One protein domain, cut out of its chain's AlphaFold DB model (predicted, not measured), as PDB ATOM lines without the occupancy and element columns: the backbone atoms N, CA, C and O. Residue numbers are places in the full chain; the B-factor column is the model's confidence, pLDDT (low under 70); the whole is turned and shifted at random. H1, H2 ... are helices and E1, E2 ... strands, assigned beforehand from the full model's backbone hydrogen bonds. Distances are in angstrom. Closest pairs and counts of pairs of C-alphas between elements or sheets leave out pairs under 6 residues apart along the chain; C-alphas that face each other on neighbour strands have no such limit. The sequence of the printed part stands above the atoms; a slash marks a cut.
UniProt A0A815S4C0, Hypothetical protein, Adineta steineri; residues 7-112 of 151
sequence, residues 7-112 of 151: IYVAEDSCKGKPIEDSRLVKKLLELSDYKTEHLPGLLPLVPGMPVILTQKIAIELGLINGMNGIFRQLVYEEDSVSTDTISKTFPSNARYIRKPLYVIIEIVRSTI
ATOM      1  N   ILE A   7     133.202 210.076 186.315       89.19
ATOM      2  CA  ILE A   7     131.920 210.608 185.871       89.19
ATOM      3  C   ILE A   7     131.133 209.442 185.312       89.19
ATOM      4  O   ILE A   7     131.499 208.873 184.283       89.19
ATOM      5  N   TYR A   8     130.051 209.092 185.993       89.56
ATOM      6  CA  TYR A   8     129.085 208.173 185.426       89.56
ATOM      7  C   TYR A   8     128.254 208.904 184.369       89.56
ATOM      8  O   TYR A   8     127.755 210.005 184.608       89.56
ATOM      9  N   VAL A   9     128.141 208.290 183.199       88.56
ATOM     10  CA  VAL A   9     127.381 208.790 182.057       88.56
ATOM     11  C   VAL A   9     126.134 207.935 181.931       88.56
ATOM     12  O   VAL A   9     126.234 206.715 181.823       88.56
ATOM     13  N   ALA A  10     124.969 208.570 181.935       85.62
ATOM     14  CA  ALA A  10     123.702 207.878 181.811       85.62
ATOM     15  C   ALA A  10     123.597 207.126 180.476       85.62
ATOM     16  O   ALA A  10     124.012 207.615 179.421       85.62
ATOM     17  N   GLU A  11     123.002 205.938 180.540       83.62
ATOM     18  CA  GLU A  11     122.556 205.203 179.364       83.62
ATOM     19  C   GLU A  11     121.073 205.476 179.124       83.62
ATOM     20  O   GLU A  11     120.198 205.010 179.858       83.62
ATOM     21  N   ASP A  12     120.793 206.247 178.079       84.00
ATOM     22  CA  ASP A  12     119.429 206.553 177.677       84.00
ATOM     23  C   ASP A  12     118.840 205.420 176.832       84.00
ATOM     24  O   ASP A  12     119.503 204.809 175.985       84.00
ATOM     25  N   SER A  13     117.546 205.167 177.019       85.75
ATOM     26  CA  SER A  13     116.789 204.221 176.202       85.75
ATOM     27  C   SER A  13     115.481 204.837 175.718       85.75
ATOM     28  O   SER A  13     114.833 205.619 176.412       85.75
ATOM     29  N   CYS A  14     115.066 204.467 174.508       83.00
ATOM     30  CA  CYS A  14     113.771 204.833 173.948       83.00
ATOM     31  C   CYS A  14     112.946 203.560 173.754       83.00
ATOM     32  O   CYS A  14     113.350 202.653 173.025       83.00
ATOM     33  N   LYS A  15     111.787 203.473 174.422       85.12
ATOM     34  CA  LYS A  15     110.906 202.285 174.397       85.12
ATOM     35  C   LYS A  15     111.644 200.984 174.765       85.12
ATOM     36  O   LYS A  15     111.424 199.947 174.143       85.12
ATOM     37  N   GLY A  16     112.547 201.061 175.745       81.62
ATOM     38  CA  GLY A  16     113.339 199.924 176.227       81.62
ATOM     39  C   GLY A  16     114.503 199.510 175.322       81.62
ATOM     40  O   GLY A  16     115.199 198.557 175.652       81.62
ATOM     41  N   LYS A  17     114.740 200.208 174.202       85.94
ATOM     42  CA  LYS A  17     115.925 199.998 173.365       85.94
ATOM     43  C   LYS A  17     116.990 201.043 173.701       85.94
ATOM     44  O   LYS A  17     116.647 202.230 173.701       85.94
ATOM     45  N   PRO A  18     118.239 200.639 173.987       84.25
ATOM     46  CA  PRO A  18     119.316 201.585 174.246       84.25
ATOM     47  C   PRO A  18     119.540 202.470 173.017       84.25
ATOM     48  O   PRO A  18     119.393 202.028 171.874       84.25
ATOM     49  N   ILE A  19     119.852 203.741 173.250       85.81
ATOM     50  CA  ILE A  19     120.172 204.674 172.172       85.81
ATOM     51  C   ILE A  19     121.640 204.473 171.782       85.81
ATOM     52  O   ILE A  19     122.542 204.872 172.509       85.81
ATOM     53  N   GLU A  20     121.875 203.871 170.617       81.62
ATOM     54  CA  GLU A  20     123.229 203.590 170.109       81.62
ATOM     55  C   GLU A  20     123.806 204.727 169.246       81.62
ATOM     56  O   GLU A  20     125.018 204.824 169.061       81.62
ATOM     57  N   ASP A  21     122.957 205.618 168.717       83.94
ATOM     58  CA  ASP A  21     123.410 206.734 167.880       83.94
ATOM     59  C   ASP A  21     124.182 207.772 168.709       83.94
ATOM     60  O   ASP A  21     123.598 208.602 169.410       83.94
ATOM     61  N   SER A  22     125.510 207.764 168.564       79.25
ATOM     62  CA  SER A  22     126.434 208.701 169.218       79.25
ATOM     63  C   SER A  22     126.052 210.178 169.057       79.25
ATOM     64  O   SER A  22     126.251 210.967 169.985       79.25
ATOM     65  N   ARG A  23     125.468 210.577 167.917       82.62
ATOM     66  CA  ARG A  23     125.050 211.968 167.676       82.62
ATOM     67  C   ARG A  23     123.835 212.326 168.514       82.62
ATOM     68  O   ARG A  23     123.754 213.444 169.021       82.62
ATOM     69  N   LEU A  24     122.895 211.394 168.637       82.38
ATOM     70  CA  LEU A  24     121.699 211.576 169.449       82.38
ATOM     71  C   LEU A  24     122.060 211.596 170.934       82.38
ATOM     72  O   LEU A  24     121.656 212.520 171.630       82.38
ATOM     73  N   VAL A  25     122.893 210.658 171.389       80.81
ATOM     74  CA  VAL A  25     123.389 210.610 172.774       80.81
ATOM     75  C   VAL A  25     124.105 211.905 173.153       80.81
ATOM     76  O   VAL A  25     123.818 212.487 174.194       80.81
ATOM     77  N   LYS A  26     124.995 212.411 172.292       79.31
ATOM     78  CA  LYS A  26     125.680 213.683 172.545       79.31
ATOM     79  C   LYS A  26     124.697 214.847 172.660       79.31
ATOM     80  O   LYS A  26     124.796 215.629 173.596       79.31
ATOM     81  N   LYS A  27     123.720 214.930 171.751       80.31
ATOM     82  CA  LYS A  27     122.681 215.964 171.809       80.31
ATOM     83  C   LYS A  27     121.863 215.891 173.093       80.31
ATOM     84  O   LYS A  27     121.570 216.939 173.644       80.31
ATOM     85  N   LEU A  28     121.506 214.689 173.552       80.19
ATOM     86  CA  LEU A  28     120.750 214.488 174.793       80.19
ATOM     87  C   LEU A  28     121.531 214.978 176.018       80.19
ATOM     88  O   LEU A  28     120.969 215.690 176.843       80.19
ATOM     89  N   LEU A  29     122.829 214.676 176.085       77.88
ATOM     90  CA  LEU A  29     123.718 215.144 177.156       77.88
ATOM     91  C   LEU A  29     123.986 216.662 177.098       77.88
ATOM     92  O   LEU A  29     124.318 217.270 178.111       77.88
ATOM     93  N   GLU A  30     123.843 217.282 175.924       78.12
ATOM     94  CA  GLU A  30     123.965 218.735 175.718       78.12
ATOM     95  C   GLU A  30     122.650 219.497 175.959       78.12
ATOM     96  O   GLU A  30     122.655 220.733 175.961       78.12
ATOM     97  N   LEU A  31     121.516 218.806 176.146       75.69
ATOM     98  CA  LEU A  31     120.243 219.474 176.419       75.69
ATOM     99  C   LEU A  31     120.332 220.244 177.736       75.69
ATOM    100  O   LEU A  31     120.777 219.727 178.747       75.69
ATOM    101  N   SER A  32     119.871 221.489 177.761       64.25
ATOM    102  CA  SER A  32     119.785 222.241 179.009       64.25
ATOM    103  C   SER A  32     118.600 221.736 179.832       64.25
ATOM    104  O   SER A  32     117.450 221.948 179.445       64.25
ATOM    105  N   ASP A  33     118.856 221.118 180.978       62.50
ATOM    106  CA  ASP A  33     117.818 220.882 181.979       62.50
ATOM    107  C   ASP A  33     117.786 222.054 182.970       62.50
ATOM    108  O   ASP A  33     118.823 222.494 183.472       62.50
ATOM    109  N   TYR A  34     116.587 222.577 183.240       56.28
ATOM    110  CA  TYR A  34     116.381 223.666 184.195       56.28
ATOM    111  C   TYR A  34     116.552 223.204 185.655       56.28
ATOM    112  O   TYR A  34     116.739 224.044 186.534       56.28
ATOM    113  N   LYS A  35     116.494 221.888 185.929       56.44
ATOM    114  CA  LYS A  35     116.515 221.328 187.293       56.44
ATOM    115  C   LYS A  35     117.849 220.726 187.739       56.44
ATOM    116  O   LYS A  35     118.055 220.616 188.941       56.44
ATOM    117  N   THR A  36     118.732 220.323 186.823       55.91
ATOM    118  CA  THR A  36     119.951 219.543 187.142       55.91
ATOM    119  C   THR A  36     121.258 220.312 186.926       55.91
ATOM    120  O   THR A  36     122.278 219.722 186.586       55.91
ATOM    121  N   GLU A  37     121.238 221.638 187.110       60.22
ATOM    122  CA  GLU A  37     122.440 222.496 187.038       60.22
ATOM    123  C   GLU A  37     123.286 222.284 185.762       60.22
ATOM    124  O   GLU A  37     124.509 222.382 185.784       60.22
ATOM    125  N   HIS A  38     122.632 221.997 184.629       59.19
ATOM    126  CA  HIS A  38     123.281 221.744 183.336       59.19
ATOM    127  C   HIS A  38     124.153 220.471 183.256       59.19
ATOM    128  O   HIS A  38     125.040 220.397 182.403       59.19
ATOM    129  N   LEU A  39     123.879 219.445 184.075       61.88
ATOM    130  CA  LEU A  39     124.513 218.116 183.985       61.88
ATOM    131  C   LEU A  39     123.510 216.977 183.690       61.88
ATOM    132  O   LEU A  39     123.463 215.990 184.432       61.88
ATOM    133  N   PRO A  40     122.705 217.050 182.612       72.75
ATOM    134  CA  PRO A  40     121.810 215.953 182.283       72.75
ATOM    135  C   PRO A  40     122.625 214.716 181.924       72.75
ATOM    136  O   PRO A  40     123.480 214.736 181.041       72.75
ATOM    137  N   GLY A  41     122.364 213.632 182.648       79.69
ATOM    138  CA  GLY A  41     123.006 212.350 182.400       79.69
ATOM    139  C   GLY A  41     124.483 212.278 182.791       79.69
ATOM    140  O   GLY A  41     125.147 211.329 182.386       79.69
ATOM    141  N   LEU A  42     125.011 213.227 183.577       86.31
ATOM    142  CA  LEU A  42     126.380 213.173 184.105       86.31
ATOM    143  C   LEU A  42     126.363 213.219 185.634       86.31
ATOM    144  O   LEU A  42     125.963 214.216 186.229       86.31
ATOM    145  N   LEU A  43     126.846 212.155 186.273       87.44
ATOM    146  CA  LEU A  43     126.961 212.068 187.728       87.44
ATOM    147  C   LEU A  43     128.445 212.041 188.134       87.44
ATOM    148  O   LEU A  43     129.106 211.015 187.939       87.44
ATOM    149  N   PRO A  44     128.993 213.140 188.687       88.94
ATOM    150  CA  PRO A  44     130.351 213.146 189.215       88.94
ATOM    151  C   PRO A  44     130.434 212.310 190.497       88.94
ATOM    152  O   PRO A  44     129.614 212.443 191.402       88.94
ATOM    153  N   LEU A  45     131.451 211.456 190.569       89.12
ATOM    154  CA  LEU A  45     131.692 210.521 191.658       89.12
ATOM    155  C   LEU A  45     133.110 210.718 192.196       89.12
ATOM    156  O   LEU A  45     134.104 210.535 191.486       89.12
ATOM    157  N   VAL A  46     133.196 211.075 193.476       89.19
ATOM    158  CA  VAL A  46     134.460 211.289 194.189       89.19
ATOM    159  C   VAL A  46     134.472 210.422 195.443       89.19
ATOM    160  O   VAL A  46     133.573 210.568 196.274       89.19
ATOM    161  N   PRO A  47     135.464 209.530 195.620       89.31
ATOM    162  CA  PRO A  47     135.609 208.753 196.848       89.31
ATOM    163  C   PRO A  47     135.548 209.639 198.099       89.31
ATOM    164  O   PRO A  47     136.215 210.669 198.179       89.31
ATOM    165  N   GLY A  48     134.729 209.240 199.068       86.25
ATOM    166  CA  GLY A  48     134.447 210.003 200.284       86.25
ATOM    167  C   GLY A  48     133.230 210.927 200.196       86.25
ATOM    168  O   GLY A  48     132.828 211.469 201.224       86.25
ATOM    169  N   MET A  49     132.612 211.104 199.020       89.56
ATOM    170  CA  MET A  49     131.422 211.949 198.916       89.56
ATOM    171  C   MET A  49     130.202 211.305 199.603       89.56
ATOM    172  O   MET A  49     130.007 210.086 199.500       89.56
ATOM    173  N   PRO A  50     129.365 212.102 200.288       89.25
ATOM    174  CA  PRO A  50     128.112 211.613 200.842       89.25
ATOM    175  C   PRO A  50     127.142 211.261 199.710       89.25
ATOM    176  O   PRO A  50     126.989 212.012 198.746       89.25
ATOM    177  N   VAL A  51     126.474 210.122 199.842       89.19
ATOM    178  CA  VAL A  51     125.437 209.655 198.916       89.19
ATOM    179  C   VAL A  51     124.190 209.252 199.682       89.19
ATOM    180  O   VAL A  51     124.259 208.889 200.855       89.19
ATOM    181  N   ILE A  52     123.044 209.305 199.008       86.31
ATOM    182  CA  ILE A  52     121.762 208.878 199.564       86.31
ATOM    183  C   ILE A  52     121.221 207.730 198.722       86.31
ATOM    184  O   ILE A  52     121.159 207.816 197.495       86.31
ATOM    185  N   LEU A  53     120.799 206.662 199.392       83.62
ATOM    186  CA  LEU A  53     120.025 205.597 198.769       83.62
ATOM    187  C   LEU A  53     118.655 206.129 198.368       83.62
ATOM    188  O   LEU A  53     117.881 206.532 199.226       83.62
ATOM    189  N   THR A  54     118.331 206.106 197.080       82.06
ATOM    190  CA  THR A  54     117.030 206.572 196.567       82.06
ATOM    191  C   THR A  54     116.012 205.444 196.406       82.06
ATOM    192  O   THR A  54     114.823 205.691 196.207       82.06
ATOM    193  N   GLN A  55     116.463 204.193 196.502       75.19
ATOM    194  CA  GLN A  55     115.643 203.001 196.322       75.19
ATOM    195  C   GLN A  55     115.836 202.035 197.489       75.19
ATOM    196  O   GLN A  55     116.869 202.027 198.157       75.19
ATOM    197  N   LYS A  56     114.812 201.217 197.745       76.38
ATOM    198  CA  LYS A  56     114.874 200.144 198.739       76.38
ATOM    199  C   LYS A  56     115.639 198.978 198.117       76.38
ATOM    200  O   LYS A  56     115.157 198.413 197.142       76.38
ATOM    201  N   ILE A  57     116.804 198.642 198.666       78.06
ATOM    202  CA  ILE A  57     117.627 197.533 198.159       78.06
ATOM    203  C   ILE A  57     117.373 196.273 198.982       78.06
ATOM    204  O   ILE A  57     117.037 195.231 198.434       78.06
ATOM    205  N   ALA A  58     117.499 196.378 200.305       73.12
ATOM    206  CA  ALA A  58     117.341 195.251 201.217       73.12
ATOM    207  C   ALA A  58     116.785 195.753 202.551       73.12
ATOM    208  O   ALA A  58     117.526 196.078 203.475       73.12
ATOM    209  N   ILE A  59     115.455 195.841 202.625       71.19
ATOM    210  CA  ILE A  59     114.729 196.385 203.784       71.19
ATOM    211  C   ILE A  59     115.078 195.609 205.061       71.19
ATOM    212  O   ILE A  59     115.303 196.225 206.098       71.19
ATOM    213  N   GLU A  60     115.208 194.285 204.957       68.94
ATOM    214  CA  GLU A  60     115.570 193.381 206.063       68.94
ATOM    215  C   GLU A  60     116.963 193.672 206.647       68.94
ATOM    216  O   GLU A  60     117.216 193.446 207.824       68.94
ATOM    217  N   LEU A  61     117.872 194.220 205.833       66.88
ATOM    218  CA  LEU A  61     119.221 194.626 206.249       66.88
ATOM    219  C   LEU A  61     119.273 196.095 206.688       66.88
ATOM    220  O   LEU A  61     120.346 196.681 206.843       66.88
ATOM    221  N   GLY A  62     118.103 196.719 206.816       69.56
ATOM    222  CA  GLY A  62     117.957 198.135 207.082       69.56
ATOM    223  C   GLY A  62     118.278 199.027 205.887       69.56
ATOM    224  O   GLY A  62     118.203 200.228 206.076       69.56
ATOM    225  N   LEU A  63     118.587 198.501 204.688       79.88
ATOM    226  CA  LEU A  63     118.970 199.262 203.484       79.88
ATOM    227  C   LEU A  63     117.752 199.852 202.759       79.88
ATOM    228  O   LEU A  63     117.244 199.300 201.773       79.88
ATOM    229  N   ILE A  64     117.286 200.990 203.266       78.00
ATOM    230  CA  ILE A  64     116.081 201.684 202.808       78.00
ATOM    231  C   ILE A  64     116.391 203.008 202.095       78.00
ATOM    232  O   ILE A  64     117.469 203.585 202.215       78.00
ATOM    233  N   ASN A  65     115.393 203.509 201.364       79.81
ATOM    234  CA  ASN A  65     115.429 204.843 200.773       79.81
ATOM    235  C   ASN A  65     115.640 205.919 201.860       79.81
ATOM    236  O   ASN A  65     115.039 205.843 202.932       79.81
ATOM    237  N   GLY A  66     116.469 206.916 201.568       78.25
ATOM    238  CA  GLY A  66     116.821 208.023 202.454       78.25
ATOM    239  C   GLY A  66     118.051 207.761 203.319       78.25
ATOM    240  O   GLY A  66     118.477 208.653 204.050       78.25
ATOM    241  N   MET A  67     118.649 206.570 203.249       82.00
ATOM    242  CA  MET A  67     119.858 206.281 204.012       82.00
ATOM    243  C   MET A  67     121.086 206.987 203.463       82.00
ATOM    244  O   MET A  67     121.373 206.922 202.270       82.00
ATOM    245  N   ASN A  68     121.854 207.562 204.385       84.31
ATOM    246  CA  ASN A  68     123.161 208.126 204.094       84.31
ATOM    247  C   ASN A  68     124.208 207.019 203.970       84.31
ATOM    248  O   ASN A  68     124.310 206.138 204.829       84.31
ATOM    249  N   GLY A  69     125.026 207.128 202.936       87.38
ATOM    250  CA  GLY A  69     126.234 206.347 202.752       87.38
ATOM    251  C   GLY A  69     127.400 207.230 202.335       87.38
ATOM    252  O   GLY A  69     127.242 208.415 202.033       87.38
ATOM    253  N   ILE A  70     128.583 206.637 202.315       88.38
ATOM    254  CA  ILE A  70     129.804 207.248 201.802       88.38
ATOM    255  C   ILE A  70     130.190 206.471 200.552       88.38
ATOM    256  O   ILE A  70     130.431 205.263 200.615       88.38
ATOM    257  N   PHE A  71     130.250 207.144 199.407       88.50
ATOM    258  CA  PHE A  71     130.737 206.518 198.184       88.50
ATOM    259  C   PHE A  71     132.223 206.189 198.341       88.50
ATOM    260  O   PHE A  71     133.032 207.069 198.641       88.50
ATOM    261  N   ARG A  72     132.598 204.923 198.149       88.25
ATOM    262  CA  ARG A  72     133.992 204.475 198.254       88.25
ATOM    263  C   ARG A  72     134.615 204.258 196.890       88.25
ATOM    264  O   ARG A  72     135.710 204.757 196.641       88.25
ATOM    265  N   GLN A  73     133.925 203.539 196.012       88.31
ATOM    266  CA  GLN A  73     134.492 203.143 194.730       88.31
ATOM    267  C   GLN A  73     133.405 202.841 193.701       88.31
ATOM    268  O   GLN A  73     132.353 202.298 194.031       88.31
ATOM    269  N   LEU A  74     133.700 203.147 192.438       89.12
ATOM    270  CA  LEU A  74     132.977 202.643 191.277       89.12
ATOM    271  C   LEU A  74     133.806 201.516 190.659       89.12
ATOM    272  O   LEU A  74     134.989 201.719 190.377       89.12
ATOM    273  N   VAL A  75     133.205 200.346 190.468       87.56
ATOM    274  CA  VAL A  75     133.850 199.207 189.810       87.56
ATOM    275  C   VAL A  75     133.328 199.103 188.385       87.56
ATOM    276  O   VAL A  75     132.121 199.125 188.154       87.56
ATOM    277  N   TYR A  76     134.248 199.035 187.431       89.75
ATOM    278  CA  TYR A  76     133.988 199.033 185.995       89.75
ATOM    279  C   TYR A  76     135.112 198.288 185.271       89.75
ATOM    280  O   TYR A  76     136.204 198.123 185.819       89.75
ATOM    281  N   GLU A  77     134.839 197.853 184.047       90.06
ATOM    282  CA  GLU A  77     135.842 197.290 183.144       90.06
ATOM    283  C   GLU A  77     136.480 198.404 182.297       90.06
ATOM    284  O   GLU A  77     135.868 199.443 182.051       90.06
ATOM    285  N   GLU A  78     137.730 198.232 181.862       86.56
ATOM    286  CA  GLU A  78     138.448 199.274 181.099       86.56
ATOM    287  C   GLU A  78     137.768 199.603 179.756       86.56
ATOM    288  O   GLU A  78     137.839 200.737 179.285       86.56
ATOM    289  N   ASP A  79     137.041 198.651 179.168       86.56
ATOM    290  CA  ASP A  79     136.232 198.845 177.957       86.56
ATOM    291  C   ASP A  79     135.024 199.781 178.171       86.56
ATOM    292  O   ASP A  79     134.465 200.335 177.223       86.56
ATOM    293  N   SER A  80     134.639 199.986 179.430       84.81
ATOM    294  CA  SER A  80     133.506 200.807 179.846       84.81
ATOM    295  C   SER A  80     133.887 202.282 179.996       84.81
ATOM    296  O   SER A  80     133.006 203.129 180.209       84.81
ATOM    297  N   VAL A  81     135.184 202.594 179.886       85.38
ATOM    298  CA  VAL A  81     135.723 203.954 179.895       85.38
ATOM    299  C   VAL A  81     135.603 204.555 178.498       85.38
ATOM    300  O   VAL A  81     136.200 204.091 177.531       85.38
ATOM    301  N   SER A  82     134.845 205.641 178.390       80.19
ATOM    302  CA  SER A  82     134.752 206.418 177.159       80.19
ATOM    303  C   SER A  82     135.981 207.317 177.018       80.19
ATOM    304  O   SER A  82     136.325 208.069 177.931       80.19
ATOM    305  N   THR A  83     136.636 207.246 175.862       70.19
ATOM    306  CA  THR A  83     137.778 208.099 175.496       70.19
ATOM    307  C   THR A  83     137.356 209.494 175.036       70.19
ATOM    308  O   THR A  83     138.178 210.411 174.998       70.19
ATOM    309  N   ASP A  84     136.080 209.675 174.705       66.94
ATOM    310  CA  ASP A  84     135.556 210.942 174.225       66.94
ATOM    311  C   ASP A  84     135.341 211.905 175.392       66.94
ATOM    312  O   ASP A  84     134.686 211.588 176.385       66.94
ATOM    313  N   THR A  85     135.860 213.128 175.271       64.25
ATOM    314  CA  THR A  85     135.513 214.200 176.210       64.25
ATOM    315  C   THR A  85     134.071 214.620 175.952       64.25
ATOM    316  O   THR A  85     133.778 215.339 174.994       64.25
ATOM    317  N   ILE A  86     133.160 214.142 176.797       67.94
ATOM    318  CA  ILE A  86     131.715 214.358 176.641       67.94
ATOM    319  C   ILE A  86     131.321 215.784 177.044       67.94
ATOM    320  O   ILE A  86     130.401 216.356 176.468       67.94
ATOM    321  N   SER A  87     132.031 216.382 178.003       67.31
ATOM    322  CA  SER A  87     131.708 217.707 178.528       67.31
ATOM    323  C   SER A  87     132.963 218.533 178.797       67.31
ATOM    324  O   SER A  87     133.950 218.026 179.320       67.31
ATOM    325  N   LYS A  88     132.904 219.832 178.479       69.31
ATOM    326  CA  LYS A  88     133.960 220.807 178.810       69.31
ATOM    327  C   LYS A  88     133.916 221.265 180.273       69.31
ATOM    328  O   LYS A  88     134.787 222.019 180.693       69.31
ATOM    329  N   THR A  89     132.898 220.851 181.027       74.44
ATOM    330  CA  THR A  89     132.669 221.277 182.414       74.44
ATOM    331  C   THR A  89     133.648 220.626 183.391       74.44
ATOM    332  O   THR A  89     133.930 221.186 184.447       74.44
ATOM    333  N   PHE A  90     134.184 219.453 183.049       79.75
ATOM    334  CA  PHE A  90     135.049 218.674 183.930       79.75
ATOM    335  C   PHE A  90     136.528 218.776 183.528       79.75
ATOM    336  O   PHE A  90     136.833 219.064 182.368       79.75
ATOM    337  N   PRO A  91     137.467 218.549 184.467       79.69
ATOM    338  CA  PRO A  91     138.889 218.608 184.162       79.69
ATOM    339  C   PRO A  91     139.299 217.516 183.163       79.69
ATOM    340  O   PRO A  91     138.698 216.446 183.101       79.69
ATOM    341  N   SER A  92     140.379 217.760 182.419       77.19
ATOM    342  CA  SER A  92     140.854 216.877 181.341       77.19
ATOM    343  C   SER A  92     141.277 215.472 181.785       77.19
ATOM    344  O   SER A  92     141.419 214.589 180.948       77.19
ATOM    345  N   ASN A  93     141.491 215.251 183.084       82.88
ATOM    346  CA  ASN A  93     141.824 213.943 183.649       82.88
ATOM    347  C   ASN A  93     140.595 213.157 184.139       82.88
ATOM    348  O   ASN A  93     140.767 212.109 184.769       82.88
ATOM    349  N   ALA A  94     139.380 213.667 183.915       85.75
ATOM    350  CA  ALA A  94     138.163 212.976 184.299       85.75
ATOM    351  C   ALA A  94     137.938 211.725 183.437       85.75
ATOM    352  O   ALA A  94     138.176 211.728 182.229       85.75
ATOM    353  N   ARG A  95     137.468 210.650 184.071       88.75
ATOM    354  CA  ARG A  95     137.137 209.385 183.406       88.75
ATOM    355  C   ARG A  95     135.629 209.261 183.258       88.75
ATOM    356  O   ARG A  95     134.920 209.264 184.260       88.75
ATOM    357  N   TYR A  96     135.157 209.120 182.024       88.81
ATOM    358  CA  TYR A  96     133.741 208.948 181.709       88.81
ATOM    359  C   TYR A  96     133.399 207.463 181.614       88.81
ATOM    360  O   TYR A  96     134.026 206.744 180.845       88.81
ATOM    361  N   ILE A  97     132.413 207.003 182.381       90.12
ATOM    362  CA  ILE A  97     132.093 205.579 182.544       90.12
ATOM    363  C   ILE A  97     130.620 205.363 182.197       90.12
ATOM    364  O   ILE A  97     129.754 205.975 182.820       90.12
ATOM    365  N   ARG A  98     130.335 204.506 181.210       86.00
ATOM    366  CA  ARG A  98     128.962 204.247 180.719       86.00
ATOM    367  C   ARG A  98     128.349 202.956 181.271       86.00
ATOM    368  O   ARG A  98     127.138 202.872 181.404       86.00
ATOM    369  N   LYS A  99     129.178 201.978 181.652       85.62
ATOM    370  CA  LYS A  99     128.739 200.638 182.089       85.62
ATOM    371  C   LYS A  99     129.467 200.174 183.350       85.62
ATOM    372  O   LYS A  99     130.309 199.283 183.294       85.62
ATOM    373  N   PRO A 100     129.213 200.802 184.507       88.50
ATOM    374  CA  PRO A 100     129.782 200.305 185.745       88.50
ATOM    375  C   PRO A 100     129.178 198.943 186.101       88.50
ATOM    376  O   PRO A 100     127.985 198.716 185.911       88.50
ATOM    377  N   LEU A 101     129.998 198.059 186.663       86.62
ATOM    378  CA  LEU A 101     129.551 196.767 187.173       86.62
ATOM    379  C   LEU A 101     128.766 196.952 188.477       86.62
ATOM    380  O   LEU A 101     127.673 196.414 188.635       86.62
ATOM    381  N   TYR A 102     129.331 197.712 189.418       87.38
ATOM    382  CA  TYR A 102     128.709 198.015 190.707       87.38
ATOM    383  C   TYR A 102     129.398 199.192 191.411       87.38
ATOM    384  O   TYR A 102     130.486 199.635 191.036       87.38
ATOM    385  N   VAL A 103     128.753 199.701 192.461       87.00
ATOM    386  CA  VAL A 103     129.282 200.746 193.345       87.00
ATOM    387  C   VAL A 103     129.475 200.180 194.743       87.00
ATOM    388  O   VAL A 103     128.610 199.475 195.258       87.00
ATOM    389  N   ILE A 104     130.583 200.548 195.382       88.56
ATOM    390  CA  ILE A 104     130.836 200.279 196.794       88.56
ATOM    391  C   ILE A 104     130.442 201.518 197.596       88.56
ATOM    392  O   ILE A 104     131.039 202.591 197.449       88.56
ATOM    393  N   ILE A 105     129.431 201.356 198.449       87.56
ATOM    394  CA  ILE A 105     128.943 202.382 199.373       87.56
ATOM    395  C   ILE A 105     129.142 201.868 200.791       87.56
ATOM    396  O   ILE A 105     128.675 200.786 201.137       87.56
ATOM    397  N   GLU A 106     129.809 202.660 201.620       86.62
ATOM    398  CA  GLU A 106     129.905 202.387 203.046       86.62
ATOM    399  C   GLU A 106     128.707 202.982 203.778       86.62
ATOM    400  O   GLU A 106     128.374 204.155 203.605       86.62
ATOM    401  N   ILE A 107     128.083 202.181 204.636       83.81
ATOM    402  CA  ILE A 107     126.943 202.591 205.445       83.81
ATOM    403  C   ILE A 107     127.317 202.417 206.914       83.81
ATOM    404  O   ILE A 107     127.334 201.316 207.448       83.81
ATOM    405  N   VAL A 108     127.600 203.535 207.583       72.19
ATOM    406  CA  VAL A 108     128.157 203.562 208.950       72.19
ATOM    407  C   VAL A 108     127.138 203.126 210.018       72.19
ATOM    408  O   VAL A 108     127.506 202.817 211.147       72.19
ATOM    409  N   ARG A 109     125.837 203.118 209.695       65.56
ATOM    410  CA  ARG A 109     124.743 202.854 210.650       65.56
ATOM    411  C   ARG A 109     123.743 201.797 210.170       65.56
ATOM    412  O   ARG A 109     122.559 201.910 210.476       65.56
ATOM    413  N   SER A 110     124.171 200.789 209.409       57.59
ATOM    414  CA  SER A 110     123.267 199.673 209.110       57.59
ATOM    415  C   SER A 110     123.050 198.860 210.385       57.59
ATOM    416  O   SER A 110     123.979 198.233 210.896       57.59
ATOM    417  N   THR A 111     121.827 198.864 210.909       53.34
ATOM    418  CA  THR A 111     121.408 197.927 211.952       53.34
ATOM    419  C   THR A 111     121.225 196.559 211.305       53.34
ATOM    420  O   THR A 111     120.104 196.151 211.009       53.34
ATOM    421  N   ILE A 112     122.329 195.864 211.030       53.53
ATOM    422  CA  ILE A 112     122.283 194.447 210.672       53.53
ATOM    423  C   ILE A 112     121.926 193.717 211.968       53.53
ATOM    424  O   ILE A 112     122.789 193.361 212.767       53.53
TER     425      ILE A 112
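This is residues 7 to 112 of the 151 residues of the protein "Hypothetical protein" of Adineta steineri (UniProt A0A815S4C0). With little regular structure, the model is mostly loops round two small three-stranded sheets set one after the other along the longest axis, E2 E1 E5 and E3 E4 E6, with H1 beyond the first. The 106 printed residues, under half in named elements, hold E1 H1 E2 E3 E4 E5 E6, mixed in class. The first sheet is mixed, the second antiparallel. It is only just loose, close to compact, with a radius of gyration of the C-alphas of 15.7 A and spans of 46 by 34 by 30 A.

Start at E1, residues 7 to 9, antiparallel to E2, residues 42 to 45, with N 8 and O 43 within hydrogen-bond range at 2.9 A. E1 is parallel to E5, residues 95 to 97, with N 7 and O 95 at 2.8 A. H1, residues 22 to 29, is not on either sheet; every O i to N i+4 pair is within range. E3, residues 50 to 52, and E4, residues 68 to 76, form a hairpin, with N 51 and O 69 at 2.9 A. E4 bends by 57 degrees at residue 72 and is antiparallel to E6, residues 100 to 106, with N 104 and O 73 at 2.8 A.

Find C-alpha 7 at (131.920, 210.608, 185.871), where E1 begins. E4 runs 23.0 A; E6 runs 17.4 A to C-alpha 106 at (129.905, 202.387, 203.046).

The printed part has no cut. Links E1 to H1, H1 to E2, E3 to E4 and E4 to E5 are long. Look for pLDDT under 70 at residues 32 to 39, 60 to 62, 84 to 88 and 109 to 112.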